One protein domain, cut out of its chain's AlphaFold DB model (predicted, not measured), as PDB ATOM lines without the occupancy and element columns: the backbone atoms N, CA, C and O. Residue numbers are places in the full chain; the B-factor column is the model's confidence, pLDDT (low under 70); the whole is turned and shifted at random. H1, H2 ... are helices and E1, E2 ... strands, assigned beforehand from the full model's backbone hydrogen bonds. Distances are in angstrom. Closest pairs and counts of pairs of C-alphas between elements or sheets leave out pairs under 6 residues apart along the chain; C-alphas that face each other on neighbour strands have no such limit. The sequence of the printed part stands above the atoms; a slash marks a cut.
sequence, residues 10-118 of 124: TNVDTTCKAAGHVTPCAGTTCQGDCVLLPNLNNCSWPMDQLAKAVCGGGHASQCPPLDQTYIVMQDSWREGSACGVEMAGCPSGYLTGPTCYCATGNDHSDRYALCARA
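AT A GLANCE: This is residues 10 to 118 of the 124 residues of the protein "uncharacterized protein LOC109487537" of Branchiostoma belcheri (UniProt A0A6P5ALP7). This model has little regular structure: a rounded, compact mass of loops in which short strand E1 lies near the middle, between two short helices, H1 and H2. The printed part has 109 residues, in the order H1, H2, E1; these elements hold 22 of them, and the class is mostly helix. The radius of gyration of the C-alphas is 12.6 A, and the spans are 37 by 28 by 24 A.

IN THESE COORDINATES: H1, residues 10 to 18, begins at C-alpha 10 (485.946, 353.278, 419.446) and is 11.9 A long. H2, residues 46 to 55, is 13.9 A long. E1, residues 69 to 71, ends at C-alpha 71 (482.053, 356.872, 410.458).

HOW THE PARTS SIT: The closest C-alphas of H1 and E1, Val 12 and Ile 71, are 7.1 A apart. Those of H2 and E1, Met 47 and Ile 71, are 7.8 A apart. H1 and H2 are apart. E1 pairs with no named strand. Residues 83 to 84 pair antiparallel with 103 to 104. In H1 and H2 every O i to N i+4 pair is within hydrogen-bond range.

THE WHOLE: The printed part has no cut. Both links are long, and residues 72 to 118 hold no named element. The pLDDT is under 70 at residues 28 to 32, 89 to 99 and 118.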
ATOM      1  N   THR A  10     486.101 352.994 418.013       91.31
ATOM      2  CA  THR A  10     485.946 353.278 419.446       91.31
ATOM      3  C   THR A  10     486.090 354.764 419.771       91.31
ATOM      4  O   THR A  10     485.305 355.297 420.555       91.31
ATOM      5  N   ASN A  11     487.070 355.455 419.182       92.62
ATOM      6  CA  ASN A  11     487.289 356.879 419.447       92.62
ATOM      7  C   ASN A  11     486.195 357.743 418.821       92.62
ATOM      8  O   ASN A  11     485.733 358.695 419.453       92.62
ATOM      9  N   VAL A  12     485.736 357.391 417.618       92.25
ATOM     10  CA  VAL A  12     484.581 358.037 416.980       92.25
ATOM     11  C   VAL A  12     483.338 357.877 417.856       92.25
ATOM     12  O   VAL A  12     482.675 358.870 418.162       92.25
ATOM     13  N   ASP A  13     483.067 356.661 418.330       90.62
ATOM     14  CA  ASP A  13     481.931 356.370 419.206       90.62
ATOM     15  C   ASP A  13     481.988 357.106 420.542       90.62
ATOM     16  O   ASP A  13     481.053 357.823 420.906       90.62
ATOM     17  N   THR A  14     483.130 357.035 421.220       91.94
ATOM     18  CA  THR A  14     483.355 357.747 422.482       91.94
ATOM     19  C   THR A  14     483.179 359.254 422.305       91.94
ATOM     20  O   THR A  14     482.541 359.899 423.135       91.94
ATOM     21  N   THR A  15     483.678 359.821 421.200       93.75
ATOM     22  CA  THR A  15     483.539 361.252 420.895       93.75
ATOM     23  C   THR A  15     482.074 361.647 420.723       93.75
ATOM     24  O   THR A  15     481.634 362.651 421.286       93.75
ATOM     25  N   CYS A  16     481.291 360.866 419.975       92.31
ATOM     26  CA  CYS A  16     479.874 361.164 419.787       92.31
ATOM     27  C   CYS A  16     479.082 361.016 421.090       92.31
ATOM     28  O   CYS A  16     478.317 361.919 421.430       92.31
ATOM     29  N   LYS A  17     479.318 359.946 421.858       90.69
ATOM     30  CA  LYS A  17     478.666 359.720 423.158       90.69
ATOM     31  C   LYS A  17     478.986 360.836 424.155       90.69
ATOM     32  O   LYS A  17     478.077 361.352 424.801       90.69
ATOM     33  N   ALA A  18     480.244 361.272 424.227       91.94
ATOM     34  CA  ALA A  18     480.658 362.395 425.071       91.94
ATOM     35  C   ALA A  18     479.977 363.718 424.676       91.94
ATOM     36  O   ALA A  18     479.728 364.564 425.534       91.94
ATOM     37  N   ALA A  19     479.636 363.884 423.397       89.88
ATOM     38  CA  ALA A  19     478.887 365.030 422.891       89.88
ATOM     39  C   ALA A  19     477.356 364.899 423.053       89.88
ATOM     40  O   ALA A  19     476.624 365.765 422.577       89.88
ATOM     41  N   GLY A  20     476.850 363.833 423.690       89.88
ATOM     42  CA  GLY A  20     475.408 363.577 423.809       89.88
ATOM     43  C   GLY A  20     474.756 363.195 422.477       89.88
ATOM     44  O   GLY A  20     473.600 363.527 422.208       89.88
ATOM     45  N   HIS A  21     475.514 362.552 421.593       90.62
ATOM     46  CA  HIS A  21     475.077 362.140 420.266       90.62
ATOM     47  C   HIS A  21     475.257 360.639 420.065       90.62
ATOM     48  O   HIS A  21     475.946 359.961 420.823       90.62
ATOM     49  N   VAL A  22     474.638 360.127 419.005       89.81
ATOM     50  CA  VAL A  22     474.772 358.734 418.578       89.81
ATOM     51  C   VAL A  22     475.661 358.649 417.346       89.81
ATOM     52  O   VAL A  22     475.760 359.594 416.559       89.81
ATOM     53  N   THR A  23     476.311 357.509 417.162       89.06
ATOM     54  CA  THR A  23     477.109 357.211 415.974       89.06
ATOM     55  C   THR A  23     476.248 356.574 414.893       89.06
ATOM     56  O   THR A  23     475.575 355.580 415.153       89.06
ATOM     57  N   PRO A  24     476.240 357.100 413.660       87.38
ATOM     58  CA  PRO A  24     475.635 356.407 412.533       87.38
ATOM     59  C   PRO A  24     476.401 355.132 412.170       87.38
ATOM     60  O   PRO A  24     477.630 355.139 412.129       87.38
ATOM     61  N   CYS A  25     475.684 354.060 411.836       84.50
ATOM     62  CA  CYS A  25     476.285 352.871 411.240       84.50
ATOM     63  C   CYS A  25     476.613 353.097 409.761       84.50
ATOM     64  O   CYS A  25     475.811 353.668 409.020       84.50
ATOM     65  N   ALA A  26     477.722 352.522 409.300       80.12
ATOM     66  CA  ALA A  26     478.063 352.429 407.879       80.12
ATOM     67  C   ALA A  26     477.138 351.503 407.058       80.12
ATOM     68  O   ALA A  26     477.155 351.519 405.829       80.12
ATOM     69  N   GLY A  27     476.316 350.680 407.707       76.88
ATOM     70  CA  GLY A  27     475.343 349.824 407.040       76.88
ATOM     71  C   GLY A  27     474.819 348.726 407.954       76.88
ATOM     72  O   GLY A  27     475.270 348.573 409.090       76.88
ATOM     73  N   THR A  28     473.874 347.934 407.447       67.94
ATOM     74  CA  THR A  28     473.221 346.849 408.201       67.94
ATOM     75  C   THR A  28     474.132 345.663 408.502       67.94
ATOM     76  O   THR A  28     473.843 344.900 409.413       67.94
ATOM     77  N   THR A  29     475.228 345.493 407.763       66.62
ATOM     78  CA  THR A  29     476.137 344.343 407.895       66.62
ATOM     79  C   THR A  29     477.498 344.687 408.505       66.62
ATOM     80  O   THR A  29     478.316 343.790 408.667       66.62
ATOM     81  N   CYS A  30     477.735 345.950 408.875       64.88
ATOM     82  CA  CYS A  30     478.975 346.426 409.518       64.88
ATOM     83  C   CYS A  30     478.671 347.096 410.851       64.88
ATOM     84  O   CYS A  30     479.251 348.125 411.193       64.88
ATOM     85  N   GLN A  31     477.690 346.536 411.552       64.62
ATOM     86  CA  GLN A  31     477.151 347.091 412.777       64.62
ATOM     87  C   GLN A  31     478.134 346.851 413.926       64.62
ATOM     88  O   GLN A  31     478.474 345.710 414.237       64.62
ATOM     89  N   GLY A  32     478.602 347.946 414.521       64.44
ATOM     90  CA  GLY A  32     479.035 347.988 415.917       64.44
ATOM     91  C   GLY A  32     477.891 348.514 416.793       64.44
ATOM     92  O   GLY A  32     476.721 348.394 416.429       64.44
ATOM     93  N   ASP A  33     478.221 349.147 417.918       71.44
ATOM     94  CA  ASP A  33     477.260 349.870 418.762       71.44
ATOM     95  C   ASP A  33     476.921 351.234 418.119       71.44
ATOM     96  O   ASP A  33     477.552 352.246 418.406       71.44
ATOM     97  N   CYS A  34     475.996 351.240 417.150       79.44
ATOM     98  CA  CYS A  34     475.657 352.407 416.326       79.44
ATOM     99  C   CYS A  34     474.175 352.418 415.899       79.44
ATOM    100  O   CYS A  34     473.456 351.424 416.004       79.44
ATOM    101  N   VAL A  35     473.704 353.553 415.373       83.69
ATOM    102  CA  VAL A  35     472.334 353.760 414.882       83.69
ATOM    103  C   VAL A  35     472.295 353.707 413.357       83.69
ATOM    104  O   VAL A  35     472.986 354.457 412.668       83.69
ATOM    105  N   LEU A  36     471.447 352.843 412.802       80.12
ATOM    106  CA  LEU A  36     471.247 352.770 411.358       80.12
ATOM    107  C   LEU A  36     470.473 354.000 410.864       80.12
ATOM    108  O   LEU A  36     469.347 354.248 411.295       80.12
ATOM    109  N   LEU A  37     471.051 354.747 409.923       75.81
ATOM    110  CA  LEU A  37     470.334 355.815 409.228       75.81
ATOM    111  C   LEU A  37     469.633 355.252 407.979       75.81
ATOM    112  O   LEU A  37     470.220 354.412 407.297       75.81
ATOM    113  N   PRO A  38     468.428 355.736 407.608       72.81
ATOM    114  CA  PRO A  38     467.664 355.203 406.470       72.81
ATOM    115  C   PRO A  38     468.438 355.178 405.144       72.81
ATOM    116  O   PRO A  38     468.214 354.312 404.303       72.81
ATOM    117  N   ASN A  39     469.365 356.123 404.975       74.12
ATOM    118  CA  ASN A  39     470.160 356.285 403.761       74.12
ATOM    119  C   ASN A  39     471.512 355.552 403.807       74.12
ATOM    120  O   ASN A  39     472.185 355.509 402.783       74.12
ATOM    121  N   LEU A  40     471.903 354.975 404.950       78.19
ATOM    122  CA  LEU A  40     473.143 354.212 405.128       78.19
ATOM    123  C   LEU A  40     472.823 352.728 405.290       78.19
ATOM    124  O   LEU A  40     472.668 352.213 406.394       78.19
ATOM    125  N   ASN A  41     472.698 352.034 404.163       77.50
ATOM    126  CA  ASN A  41     472.361 350.612 404.114       77.50
ATOM    127  C   ASN A  41     473.446 349.750 403.451       77.50
ATOM    128  O   ASN A  41     473.271 348.537 403.355       77.50
ATOM    129  N   ASN A  42     474.561 350.343 403.007       75.31
ATOM    130  CA  ASN A  42     475.624 349.638 402.302       75.31
ATOM    131  C   ASN A  42     477.013 349.923 402.887       75.31
ATOM    132  O   ASN A  42     477.594 350.987 402.682       75.31
ATOM    133  N   CYS A  43     477.588 348.884 403.483       75.12
ATOM    134  CA  CYS A  43     478.947 348.858 404.009       75.12
ATOM    135  C   CYS A  43     480.069 349.095 403.005       75.12
ATOM    136  O   CYS A  43     481.169 349.473 403.397       75.12
ATOM    137  N   SER A  44     479.839 348.795 401.728       77.38
ATOM    138  CA  SER A  44     480.885 348.911 400.716       77.38
ATOM    139  C   SER A  44     481.179 350.373 400.381       77.38
ATOM    140  O   SER A  44     482.293 350.684 399.969       77.38
ATOM    141  N   TRP A  45     480.189 351.260 400.554       80.44
ATOM    142  CA  TRP A  45     480.261 352.667 400.144       80.44
ATOM    143  C   TRP A  45     479.509 353.611 401.107       80.44
ATOM    144  O   TRP A  45     478.686 354.413 400.655       80.44
ATOM    145  N   PRO A  46     479.754 353.542 402.429       84.44
ATOM    146  CA  PRO A  46     478.972 354.288 403.415       84.44
ATOM    147  C   PRO A  46     479.110 355.802 403.243       84.44
ATOM    148  O   PRO A  46     478.119 356.532 403.289       84.44
ATOM    149  N   MET A  47     480.324 356.283 402.970       86.12
ATOM    150  CA  MET A  47     480.571 357.715 402.813       86.12
ATOM    151  C   MET A  47     479.970 358.276 401.522       86.12
ATOM    152  O   MET A  47     479.534 359.420 401.519       86.12
ATOM    153  N   ASP A  48     479.859 357.489 400.447       85.38
ATOM    154  CA  ASP A  48     479.168 357.919 399.219       85.38
ATOM    155  C   ASP A  48     477.652 358.015 399.443       85.38
ATOM    156  O   ASP A  48     476.986 358.907 398.919       85.38
ATOM    157  N   GLN A  49     477.084 357.113 400.247       86.31
ATOM    158  CA  GLN A  49     475.682 357.210 400.650       86.31
ATOM    159  C   GLN A  49     475.425 358.459 401.493       86.31
ATOM    160  O   GLN A  49     474.455 359.184 401.259       86.31
ATOM    161  N   LEU A  50     476.334 358.752 402.419       86.31
ATOM    162  CA  LEU A  50     476.295 359.977 403.201       86.31
ATOM    163  C   LEU A  50     476.469 361.223 402.321       86.31
ATOM    164  O   LEU A  50     475.723 362.186 402.480       86.31
ATOM    165  N   ALA A  51     477.379 361.197 401.346       87.06
ATOM    166  CA  ALA A  51     477.603 362.295 400.407       87.06
ATOM    167  C   ALA A  51     476.353 362.602 399.580       87.06
ATOM    168  O   ALA A  51     476.003 363.765 399.401       87.06
ATOM    169  N   LYS A  52     475.613 361.574 399.148       86.38
ATOM    170  CA  LYS A  52     474.315 361.762 398.481       86.38
ATOM    171  C   LYS A  52     473.314 362.498 399.367       86.38
ATOM    172  O   LYS A  52     472.592 363.355 398.867       86.38
ATOM    173  N   ALA A  53     473.279 362.185 400.660       85.50
ATOM    174  CA  ALA A  53     472.372 362.826 401.607       85.50
ATOM    175  C   ALA A  53     472.799 364.261 401.975       85.50
ATOM    176  O   ALA A  53     471.942 365.124 402.129       85.50
ATOM    177  N   VAL A  54     474.104 364.520 402.108       86.44
ATOM    178  CA  VAL A  54     474.649 365.807 402.582       86.44
ATOM    179  C   VAL A  54     474.900 366.793 401.437       86.44
ATOM    180  O   VAL A  54     474.569 367.969 401.551       86.44
ATOM    181  N   CYS A  55     475.469 366.323 400.329       86.38
ATOM    182  CA  CYS A  55     475.874 367.138 399.182       86.38
ATOM    183  C   CYS A  55     474.908 367.055 397.988       86.38
ATOM    184  O   CYS A  55     475.159 367.669 396.954       86.38
ATOM    185  N   GLY A  56     473.794 366.323 398.108       81.75
ATOM    186  CA  GLY A  56     472.760 366.231 397.067       81.75
ATOM    187  C   GLY A  56     473.113 365.322 395.882       81.75
ATOM    188  O   GLY A  56     472.395 365.306 394.884       81.75
ATOM    189  N   GLY A  57     474.201 364.554 395.979       74.12
ATOM    190  CA  GLY A  57     474.661 363.624 394.949       74.12
ATOM    191  C   GLY A  57     476.185 363.506 394.907       74.12
ATOM    192  O   GLY A  57     476.891 364.272 395.554       74.12
ATOM    193  N   GLY A  58     476.691 362.550 394.124       75.50
ATOM    194  CA  GLY A  58     478.125 362.410 393.843       75.50
ATOM    195  C   GLY A  58     478.898 361.476 394.779       75.50
ATOM    196  O   GLY A  58     478.316 360.716 395.554       75.50
ATOM    197  N   HIS A  59     480.223 361.515 394.630       81.50
ATOM    198  CA  HIS A  59     481.184 360.746 395.423       81.50
ATOM    199  C   HIS A  59     481.576 361.503 396.692       81.50
ATOM    200  O   HIS A  59     481.626 362.733 396.698       81.50
ATOM    201  N   ALA A  60     481.929 360.782 397.753       82.50
ATOM    202  CA  ALA A  60     482.340 361.384 399.016       82.50
ATOM    203  C   ALA A  60     483.577 362.283 398.879       82.50
ATOM    204  O   ALA A  60     483.651 363.328 399.517       82.50
ATOM    205  N   SER A  61     484.485 361.949 397.958       77.62
ATOM    206  CA  SER A  61     485.658 362.761 397.604       77.62
ATOM    207  C   SER A  61     485.333 364.097 396.924       77.62
ATOM    208  O   SER A  61     486.229 364.901 396.694       77.62
ATOM    209  N   GLN A  62     484.070 364.332 396.567       81.75
ATOM    210  CA  GLN A  62     483.581 365.581 395.981       81.75
ATOM    211  C   GLN A  62     482.674 366.348 396.946       81.75
ATOM    212  O   GLN A  62     482.057 367.332 396.547       81.75
ATOM    213  N   CYS A  63     482.562 365.888 398.193       86.75
ATOM    214  CA  CYS A  63     481.695 366.468 399.202       86.75
ATOM    215  C   CYS A  63     482.562 367.133 400.282       86.75
ATOM    216  O   CYS A  63     482.925 366.472 401.254       86.75
ATOM    217  N   PRO A  64     482.888 368.441 400.151       87.06
ATOM    218  CA  PRO A  64     483.711 369.162 401.123       87.06
ATOM    219  C   PRO A  64     483.273 369.024 402.587       87.06
ATOM    220  O   PRO A  64     484.147 368.906 403.439       87.06
ATOM    221  N   PRO A  65     481.964 368.973 402.914       89.69
ATOM    222  CA  PRO A  65     481.510 368.732 404.283       89.69
ATOM    223  C   PRO A  65     481.950 367.396 404.890       89.69
ATOM    224  O   PRO A  65     481.875 367.246 406.105       89.69
ATOM    225  N   LEU A  66     482.340 366.420 404.068       88.94
ATOM    226  CA  LEU A  66     482.787 365.112 404.535       88.94
ATOM    227  C   LEU A  66     484.300 365.000 404.634       88.94
ATOM    228  O   LEU A  66     484.755 363.983 405.149       88.94
ATOM    229  N   ASP A  67     485.071 366.001 404.197       90.50
ATOM    230  CA  ASP A  67     486.523 365.932 404.349       90.50
ATOM    231  C   ASP A  67     486.881 365.645 405.797       90.50
ATOM    232  O   ASP A  67     486.277 366.204 406.721       90.50
ATOM    233  N   GLN A  68     487.864 364.774 405.994       92.25
ATOM    234  CA  GLN A  68     488.387 364.458 407.314       92.25
ATOM    235  C   GLN A  68     487.308 363.945 408.281       92.25
ATOM    236  O   GLN A  68     487.469 364.035 409.499       92.25
ATOM    237  N   THR A  69     486.192 363.424 407.769       92.75
ATOM    238  CA  THR A  69     485.076 362.929 408.577       92.75
ATOM    239  C   THR A  69     485.020 361.410 408.536       92.75
ATOM    240  O   THR A  69     485.114 360.810 407.466       92.75
ATOM    241  N   TYR A  70     484.842 360.793 409.704       92.62
ATOM    242  CA  TYR A  70     484.929 359.350 409.912       92.62
ATOM    243  C   TYR A  70     483.654 358.780 410.530       92.62
ATOM    244  O   TYR A  70     483.122 359.324 411.497       92.62
ATOM    245  N   ILE A  71     483.195 357.652 409.992       90.12
ATOM    246  CA  ILE A  71     482.053 356.872 410.458       90.12
ATOM    247  C   ILE A  71     482.514 355.568 411.117       90.12
ATOM    248  O   ILE A  71     483.499 354.954 410.696       90.12
ATOM    249  N   VAL A  72     481.775 355.134 412.140       89.56
ATOM    250  CA  VAL A  72     482.006 353.854 412.815       89.56
ATOM    251  C   VAL A  72     481.803 352.691 411.846       89.56
ATOM    252  O   VAL A  72     480.799 352.608 411.132       89.56
ATOM    253  N   MET A  73     482.759 351.771 411.875       85.88
ATOM    254  CA  MET A  73     482.689 350.449 411.258       85.88
ATOM    255  C   MET A  73     482.688 349.380 412.355       85.88
ATOM    256  O   MET A  73     483.096 349.652 413.482       85.88
ATOM    257  N   GLN A  74     482.280 348.153 412.024       81.88
ATOM    258  CA  GLN A  74     482.426 347.001 412.922       81.88
ATOM    259  C   GLN A  74     483.860 346.885 413.477       81.88
ATOM    260  O   GLN A  74     484.825 347.125 412.751       81.88
ATOM    261  N   ASP A  75     484.010 346.432 414.723       74.00
ATOM    262  CA  ASP A  75     485.315 346.357 415.406       74.00
ATOM    263  C   ASP A  75     486.336 345.449 414.694       74.00
ATOM    264  O   ASP A  75     487.544 345.609 414.842       74.00
ATOM    265  N   SER A  76     485.879 344.499 413.876       78.75
ATOM    266  CA  SER A  76     486.748 343.627 413.074       78.75
ATOM    267  C   SER A  76     487.221 344.262 411.761       78.75
ATOM    268  O   SER A  76     488.085 343.707 411.078       78.75
ATOM    269  N   TRP A  77     486.666 345.410 411.365       80.06
ATOM    270  CA  TRP A  77     487.034 346.081 410.126       80.06
ATOM    271  C   TRP A  77     488.360 346.815 410.308       80.06
ATOM    272  O   TRP A  77     488.444 347.792 411.049       80.06
ATOM    273  N   ARG A  78     489.404 346.320 409.628       84.75
ATOM    274  CA  ARG A  78     490.761 346.896 409.646       84.75
ATOM    275  C   ARG A  78     491.235 347.229 411.068       84.75
ATOM    276  O   ARG A  78     491.608 348.365 411.347       84.75
ATOM    277  N   GLU A  79     491.171 346.241 411.962       87.62
ATOM    278  CA  GLU A  79     491.644 346.378 413.351       87.62
ATOM    279  C   GLU A  79     490.903 347.479 414.138       87.62
ATOM    280  O   GLU A  79     491.506 348.284 414.847       87.62
ATOM    281  N   GLY A  80     489.577 347.549 413.980       87.56
ATOM    282  CA  GLY A  80     488.725 348.512 414.685       87.56
ATOM    283  C   GLY A  80     488.853 349.944 414.175       87.56
ATOM    284  O   GLY A  80     488.545 350.889 414.902       87.56
ATOM    285  N   SER A  81     489.321 350.128 412.941       89.75
ATOM    286  CA  SER A  81     489.411 351.448 412.316       89.75
ATOM    287  C   SER A  81     488.030 352.009 411.991       89.75
ATOM    288  O   SER A  81     487.131 351.274 411.588       89.75
ATOM    289  N   ALA A  82     487.881 353.331 412.046       90.88
ATOM    290  CA  ALA A  82     486.754 353.999 411.406       90.88
ATOM    291  C   ALA A  82     487.004 354.150 409.895       90.88
ATOM    292  O   ALA A  82     488.143 354.129 409.431       90.88
ATOM    293  N   CYS A  83     485.942 354.332 409.120       89.44
ATOM    294  CA  CYS A  83     486.013 354.614 407.687       89.44
ATOM    295  C   CYS A  83     485.822 356.115 407.476       89.44
ATOM    296  O   CYS A  83     484.855 356.665 407.993       89.44
ATOM    297  N   GLY A  84     486.701 356.798 406.747       90.25
ATOM    298  CA  GLY A  84     486.551 358.243 406.537       90.25
ATOM    299  C   GLY A  84     486.932 358.736 405.156       90.25
ATOM    300  O   GLY A  84     487.419 357.977 404.319       90.25
ATOM    301  N   VAL A  85     486.681 360.018 404.918       90.12
ATOM    302  CA  VAL A  85     487.031 360.690 403.662       90.12
ATOM    303  C   VAL A  85     488.278 361.529 403.866       90.12
ATOM    304  O   VAL A  85     488.349 362.314 404.806       90.12
ATOM    305  N   GLU A  86     489.247 361.384 402.971       89.00
ATOM    306  CA  GLU A  86     490.499 362.145 402.991       89.00
ATOM    307  C   GLU A  86     490.789 362.661 401.582       89.00
ATOM    308  O   GLU A  86     491.402 361.975 400.759       89.00
ATOM    309  N   MET A  87     490.309 363.870 401.276       80.50
ATOM    310  CA  MET A  87     490.367 364.411 399.914       80.50
ATOM    311  C   MET A  87     491.792 364.748 399.464       80.50
ATOM    312  O   MET A  87     492.126 364.594 398.288       80.50
ATOM    313  N   ALA A  88     492.659 365.168 400.390       74.31
ATOM    314  CA  ALA A  88     494.046 365.534 400.091       74.31
ATOM    315  C   ALA A  88     494.897 364.345 399.600       74.31
ATOM    316  O   ALA A  88     495.883 364.539 398.892       74.31
ATOM    317  N   GLY A  89     494.509 363.117 399.960       63.09
ATOM    318  CA  GLY A  89     495.172 361.881 399.541       63.09
ATOM    319  C   GLY A  89     494.677 361.327 398.205       63.09
ATOM    320  O   GLY A  89     495.134 360.263 397.785       63.09
ATOM    321  N   CYS A  90     493.738 362.006 397.537       63.50
ATOM    322  CA  CYS A  90     493.131 361.516 396.309       63.50
ATOM    323  C   CYS A  90     493.965 361.881 395.082       63.50
ATOM    324  O   CYS A  90     493.992 363.055 394.699       63.50
ATOM    325  N   PRO A  91     494.608 360.914 394.396       54.31
ATOM    326  CA  PRO A  91     495.189 361.195 393.096       54.31
ATOM    327  C   PRO A  91     494.065 361.633 392.148       54.31
ATOM    328  O   PRO A  91     493.127 360.883 391.864       54.31
ATOM    329  N   SER A  92     494.156 362.888 391.701       46.88
ATOM    330  CA  SER A  92     493.222 363.515 390.769       46.88
ATOM    331  C   SER A  92     492.963 362.592 389.575       46.88
ATOM    332  O   SER A  92     493.877 362.302 388.806       46.88
ATOM    333  N   GLY A  93     491.719 362.130 389.423       46.09
ATOM    334  CA  GLY A  93     491.281 361.309 388.288       46.09
ATOM    335  C   GLY A  93     490.755 359.915 388.636       46.09
ATOM    336  O   GLY A  93     490.079 359.322 387.801       46.09
ATOM    337  N   TYR A  94     490.972 359.406 389.856       44.88
ATOM    338  CA  TYR A  94     490.344 358.158 390.309       44.88
ATOM    339  C   TYR A  94     489.170 358.437 391.255       44.88
ATOM    340  O   TYR A  94     489.331 358.553 392.465       44.88
ATOM    341  N   LEU A  95     487.960 358.459 390.691       48.84
ATOM    342  CA  LEU A  95     486.681 358.451 391.426       48.84
ATOM    343  C   LEU A  95     486.378 357.087 392.092       48.84
ATOM    344  O   LEU A  95     485.309 356.888 392.656       48.84
ATOM    345  N   THR A  96     487.312 356.135 392.001       45.72
ATOM    346  CA  THR A  96     487.177 354.738 392.448       45.72
ATOM    347  C   THR A  96     488.421 354.217 393.179       45.72
ATOM    348  O   THR A  96     488.536 353.017 393.428       45.72
ATOM    349  N   GLY A  97     489.369 355.096 393.532       44.38
ATOM    350  CA  GLY A  97     490.528 354.713 394.339       44.38
ATOM    351  C   GLY A  97     490.093 354.309 395.759       44.38
ATOM    352  O   GLY A  97     489.354 355.071 396.383       44.38
ATOM    353  N   PRO A  98     490.539 353.156 396.296       51.16
ATOM    354  CA  PRO A  98     490.011 352.536 397.522       51.16
ATOM    355  C   PRO A  98     490.256 353.317 398.827       51.16
ATOM    356  O   PRO A  98     489.920 352.822 399.898       51.16
ATOM    357  N   THR A  99     490.865 354.502 398.768       57.16
ATOM    358  CA  THR A  99     491.368 355.235 399.940       57.16
ATOM    359  C   THR A  99     490.651 356.553 400.219       57.16
ATOM    360  O   THR A  99     490.728 357.045 401.334       57.16
ATOM    361  N   CYS A 100     489.930 357.122 399.251       72.62
ATOM    362  CA  CYS A 100     489.369 358.474 399.380       72.62
ATOM    363  C   CYS A 100     488.018 358.545 400.077       72.62
ATOM    364  O   CYS A 100     487.687 359.552 400.684       72.62
ATOM    365  N   TYR A 101     487.211 357.504 399.909       77.69
ATOM    366  CA  TYR A 101     485.856 357.422 400.449       77.69
ATOM    367  C   TYR A 101     485.801 356.546 401.707       77.69
ATOM    368  O   TYR A 101     484.757 356.448 402.342       77.69
ATOM    369  N   CYS A 102     486.895 355.847 402.017       84.06
ATOM    370  CA  CYS A 102     486.989 354.954 403.161       84.06
ATOM    371  C   CYS A 102     488.453 354.729 403.559       84.06
ATOM    372  O   CYS A 102     488.974 353.612 403.516       84.06
ATOM    373  N   ALA A 103     489.133 355.822 403.902       88.31
ATOM    374  CA  ALA A 103     490.464 355.790 404.487       88.31
ATOM    375  C   ALA A 103     490.442 354.985 405.795       88.31
ATOM    376  O   ALA A 103     489.470 355.057 406.555       88.31
ATOM    377  N   THR A 104     491.505 354.218 406.054       89.94
ATOM    378  CA  THR A 104     491.671 353.481 407.312       89.94
ATOM    379  C   THR A 104     491.853 354.483 408.445       89.94
ATOM    380  O   THR A 104     492.894 355.118 408.543       89.94
ATOM    381  N   GLY A 105     490.868 354.637 409.320       89.94
ATOM    382  CA  GLY A 105     490.917 355.654 410.364       89.94
ATOM    383  C   GLY A 105     492.083 355.518 411.344       89.94
ATOM    384  O   GLY A 105     492.586 356.537 411.798       89.94
ATOM    385  N   ASN A 106     492.606 354.313 411.594       91.31
ATOM    386  CA  ASN A 106     493.801 354.156 412.433       91.31
ATOM    387  C   ASN A 106     495.066 354.815 411.839       91.31
ATOM    388  O   ASN A 106     495.976 355.140 412.598       91.31
ATOM    389  N   ASP A 107     495.110 355.075 410.526       91.50
ATOM    390  CA  ASP A 107     496.221 355.785 409.869       91.50
ATOM    391  C   ASP A 107     496.108 357.319 410.018       91.50
ATOM    392  O   ASP A 107     496.993 358.066 409.599       91.50
ATOM    393  N   HIS A 108     495.012 357.804 410.608       92.25
ATOM    394  CA  HIS A 108     494.682 359.220 410.724       92.25
ATOM    395  C   HIS A 108     494.364 359.587 412.173       92.25
ATOM    396  O   HIS A 108     493.903 358.773 412.970       92.25
ATOM    397  N   SER A 109     494.616 360.842 412.534       95.50
ATOM    398  CA  SER A 109     494.389 361.338 413.891       95.50
ATOM    399  C   SER A 109     493.916 362.779 413.901       95.50
ATOM    400  O   SER A 109     494.160 363.519 412.947       95.50
ATOM    401  N   ASP A 110     493.227 363.162 414.975       95.19
ATOM    402  CA  ASP A 110     492.755 364.530 415.206       95.19
ATOM    403  C   ASP A 110     491.877 365.045 414.047       95.19
ATOM    404  O   ASP A 110     492.157 366.052 413.394       95.19
ATOM    405  N   ARG A 111     490.835 364.268 413.738       95.00
ATOM    406  CA  ARG A 111     489.881 364.493 412.640       95.00
ATOM    407  C   ARG A 111     488.461 364.632 413.189       95.00
ATOM    408  O   ARG A 111     488.261 364.824 414.386       95.00
ATOM    409  N   TYR A 112     487.448 364.537 412.333       95.31
ATOM    410  CA  TYR A 112     486.053 364.671 412.735       95.31
ATOM    411  C   TYR A 112     485.338 363.315 412.807       95.31
ATOM    412  O   TYR A 112     485.302 362.549 411.854       95.31
ATOM    413  N   ALA A 113     484.705 363.034 413.942       93.94
ATOM    414  CA  ALA A 113     483.735 361.963 414.121       93.94
ATOM    415  C   ALA A 113     482.372 362.353 413.524       93.94
ATOM    416  O   ALA A 113     481.832 363.427 413.828       93.94
ATOM    417  N   LEU A 114     481.792 361.476 412.706       92.00
ATOM    418  CA  LEU A 114     480.418 361.599 412.238       92.00
ATOM    419  C   LEU A 114     479.463 361.216 413.367       92.00
ATOM    420  O   LEU A 114     479.370 360.054 413.752       92.00
ATOM    421  N   CYS A 115     478.714 362.199 413.853       91.44
ATOM    422  CA  CYS A 115     477.717 362.012 414.897       91.44
ATOM    423  C   CYS A 115     476.351 362.455 414.379       91.44
ATOM    424  O   CYS A 115     476.247 363.458 413.673       91.44
ATOM    425  N   ALA A 116     475.304 361.740 414.769       87.19
ATOM    426  CA  ALA A 116     473.924 362.138 414.551       87.19
ATOM    427  C   ALA A 116     473.273 362.500 415.885       87.19
ATOM    428  O   ALA A 116     473.567 361.921 416.932       87.19
ATOM    429  N   ARG A 117     472.346 363.458 415.846       83.50
ATOM    430  CA  ARG A 117     471.460 363.692 416.985       83.50
ATOM    431  C   ARG A 117     470.518 362.499 417.104       83.50
ATOM    432  O   ARG A 117     469.943 362.078 416.101       83.50
ATOM    433  N   ALA A 118     470.356 361.970 418.313       68.94
ATOM    434  CA  ALA A 118     469.270 361.042 418.578       68.94
ATOM    435  C   ALA A 118     467.958 361.810 418.369       68.94
ATOM    436  O   ALA A 118     467.712 362.812 419.039       68.94
TER     437      ALA A 118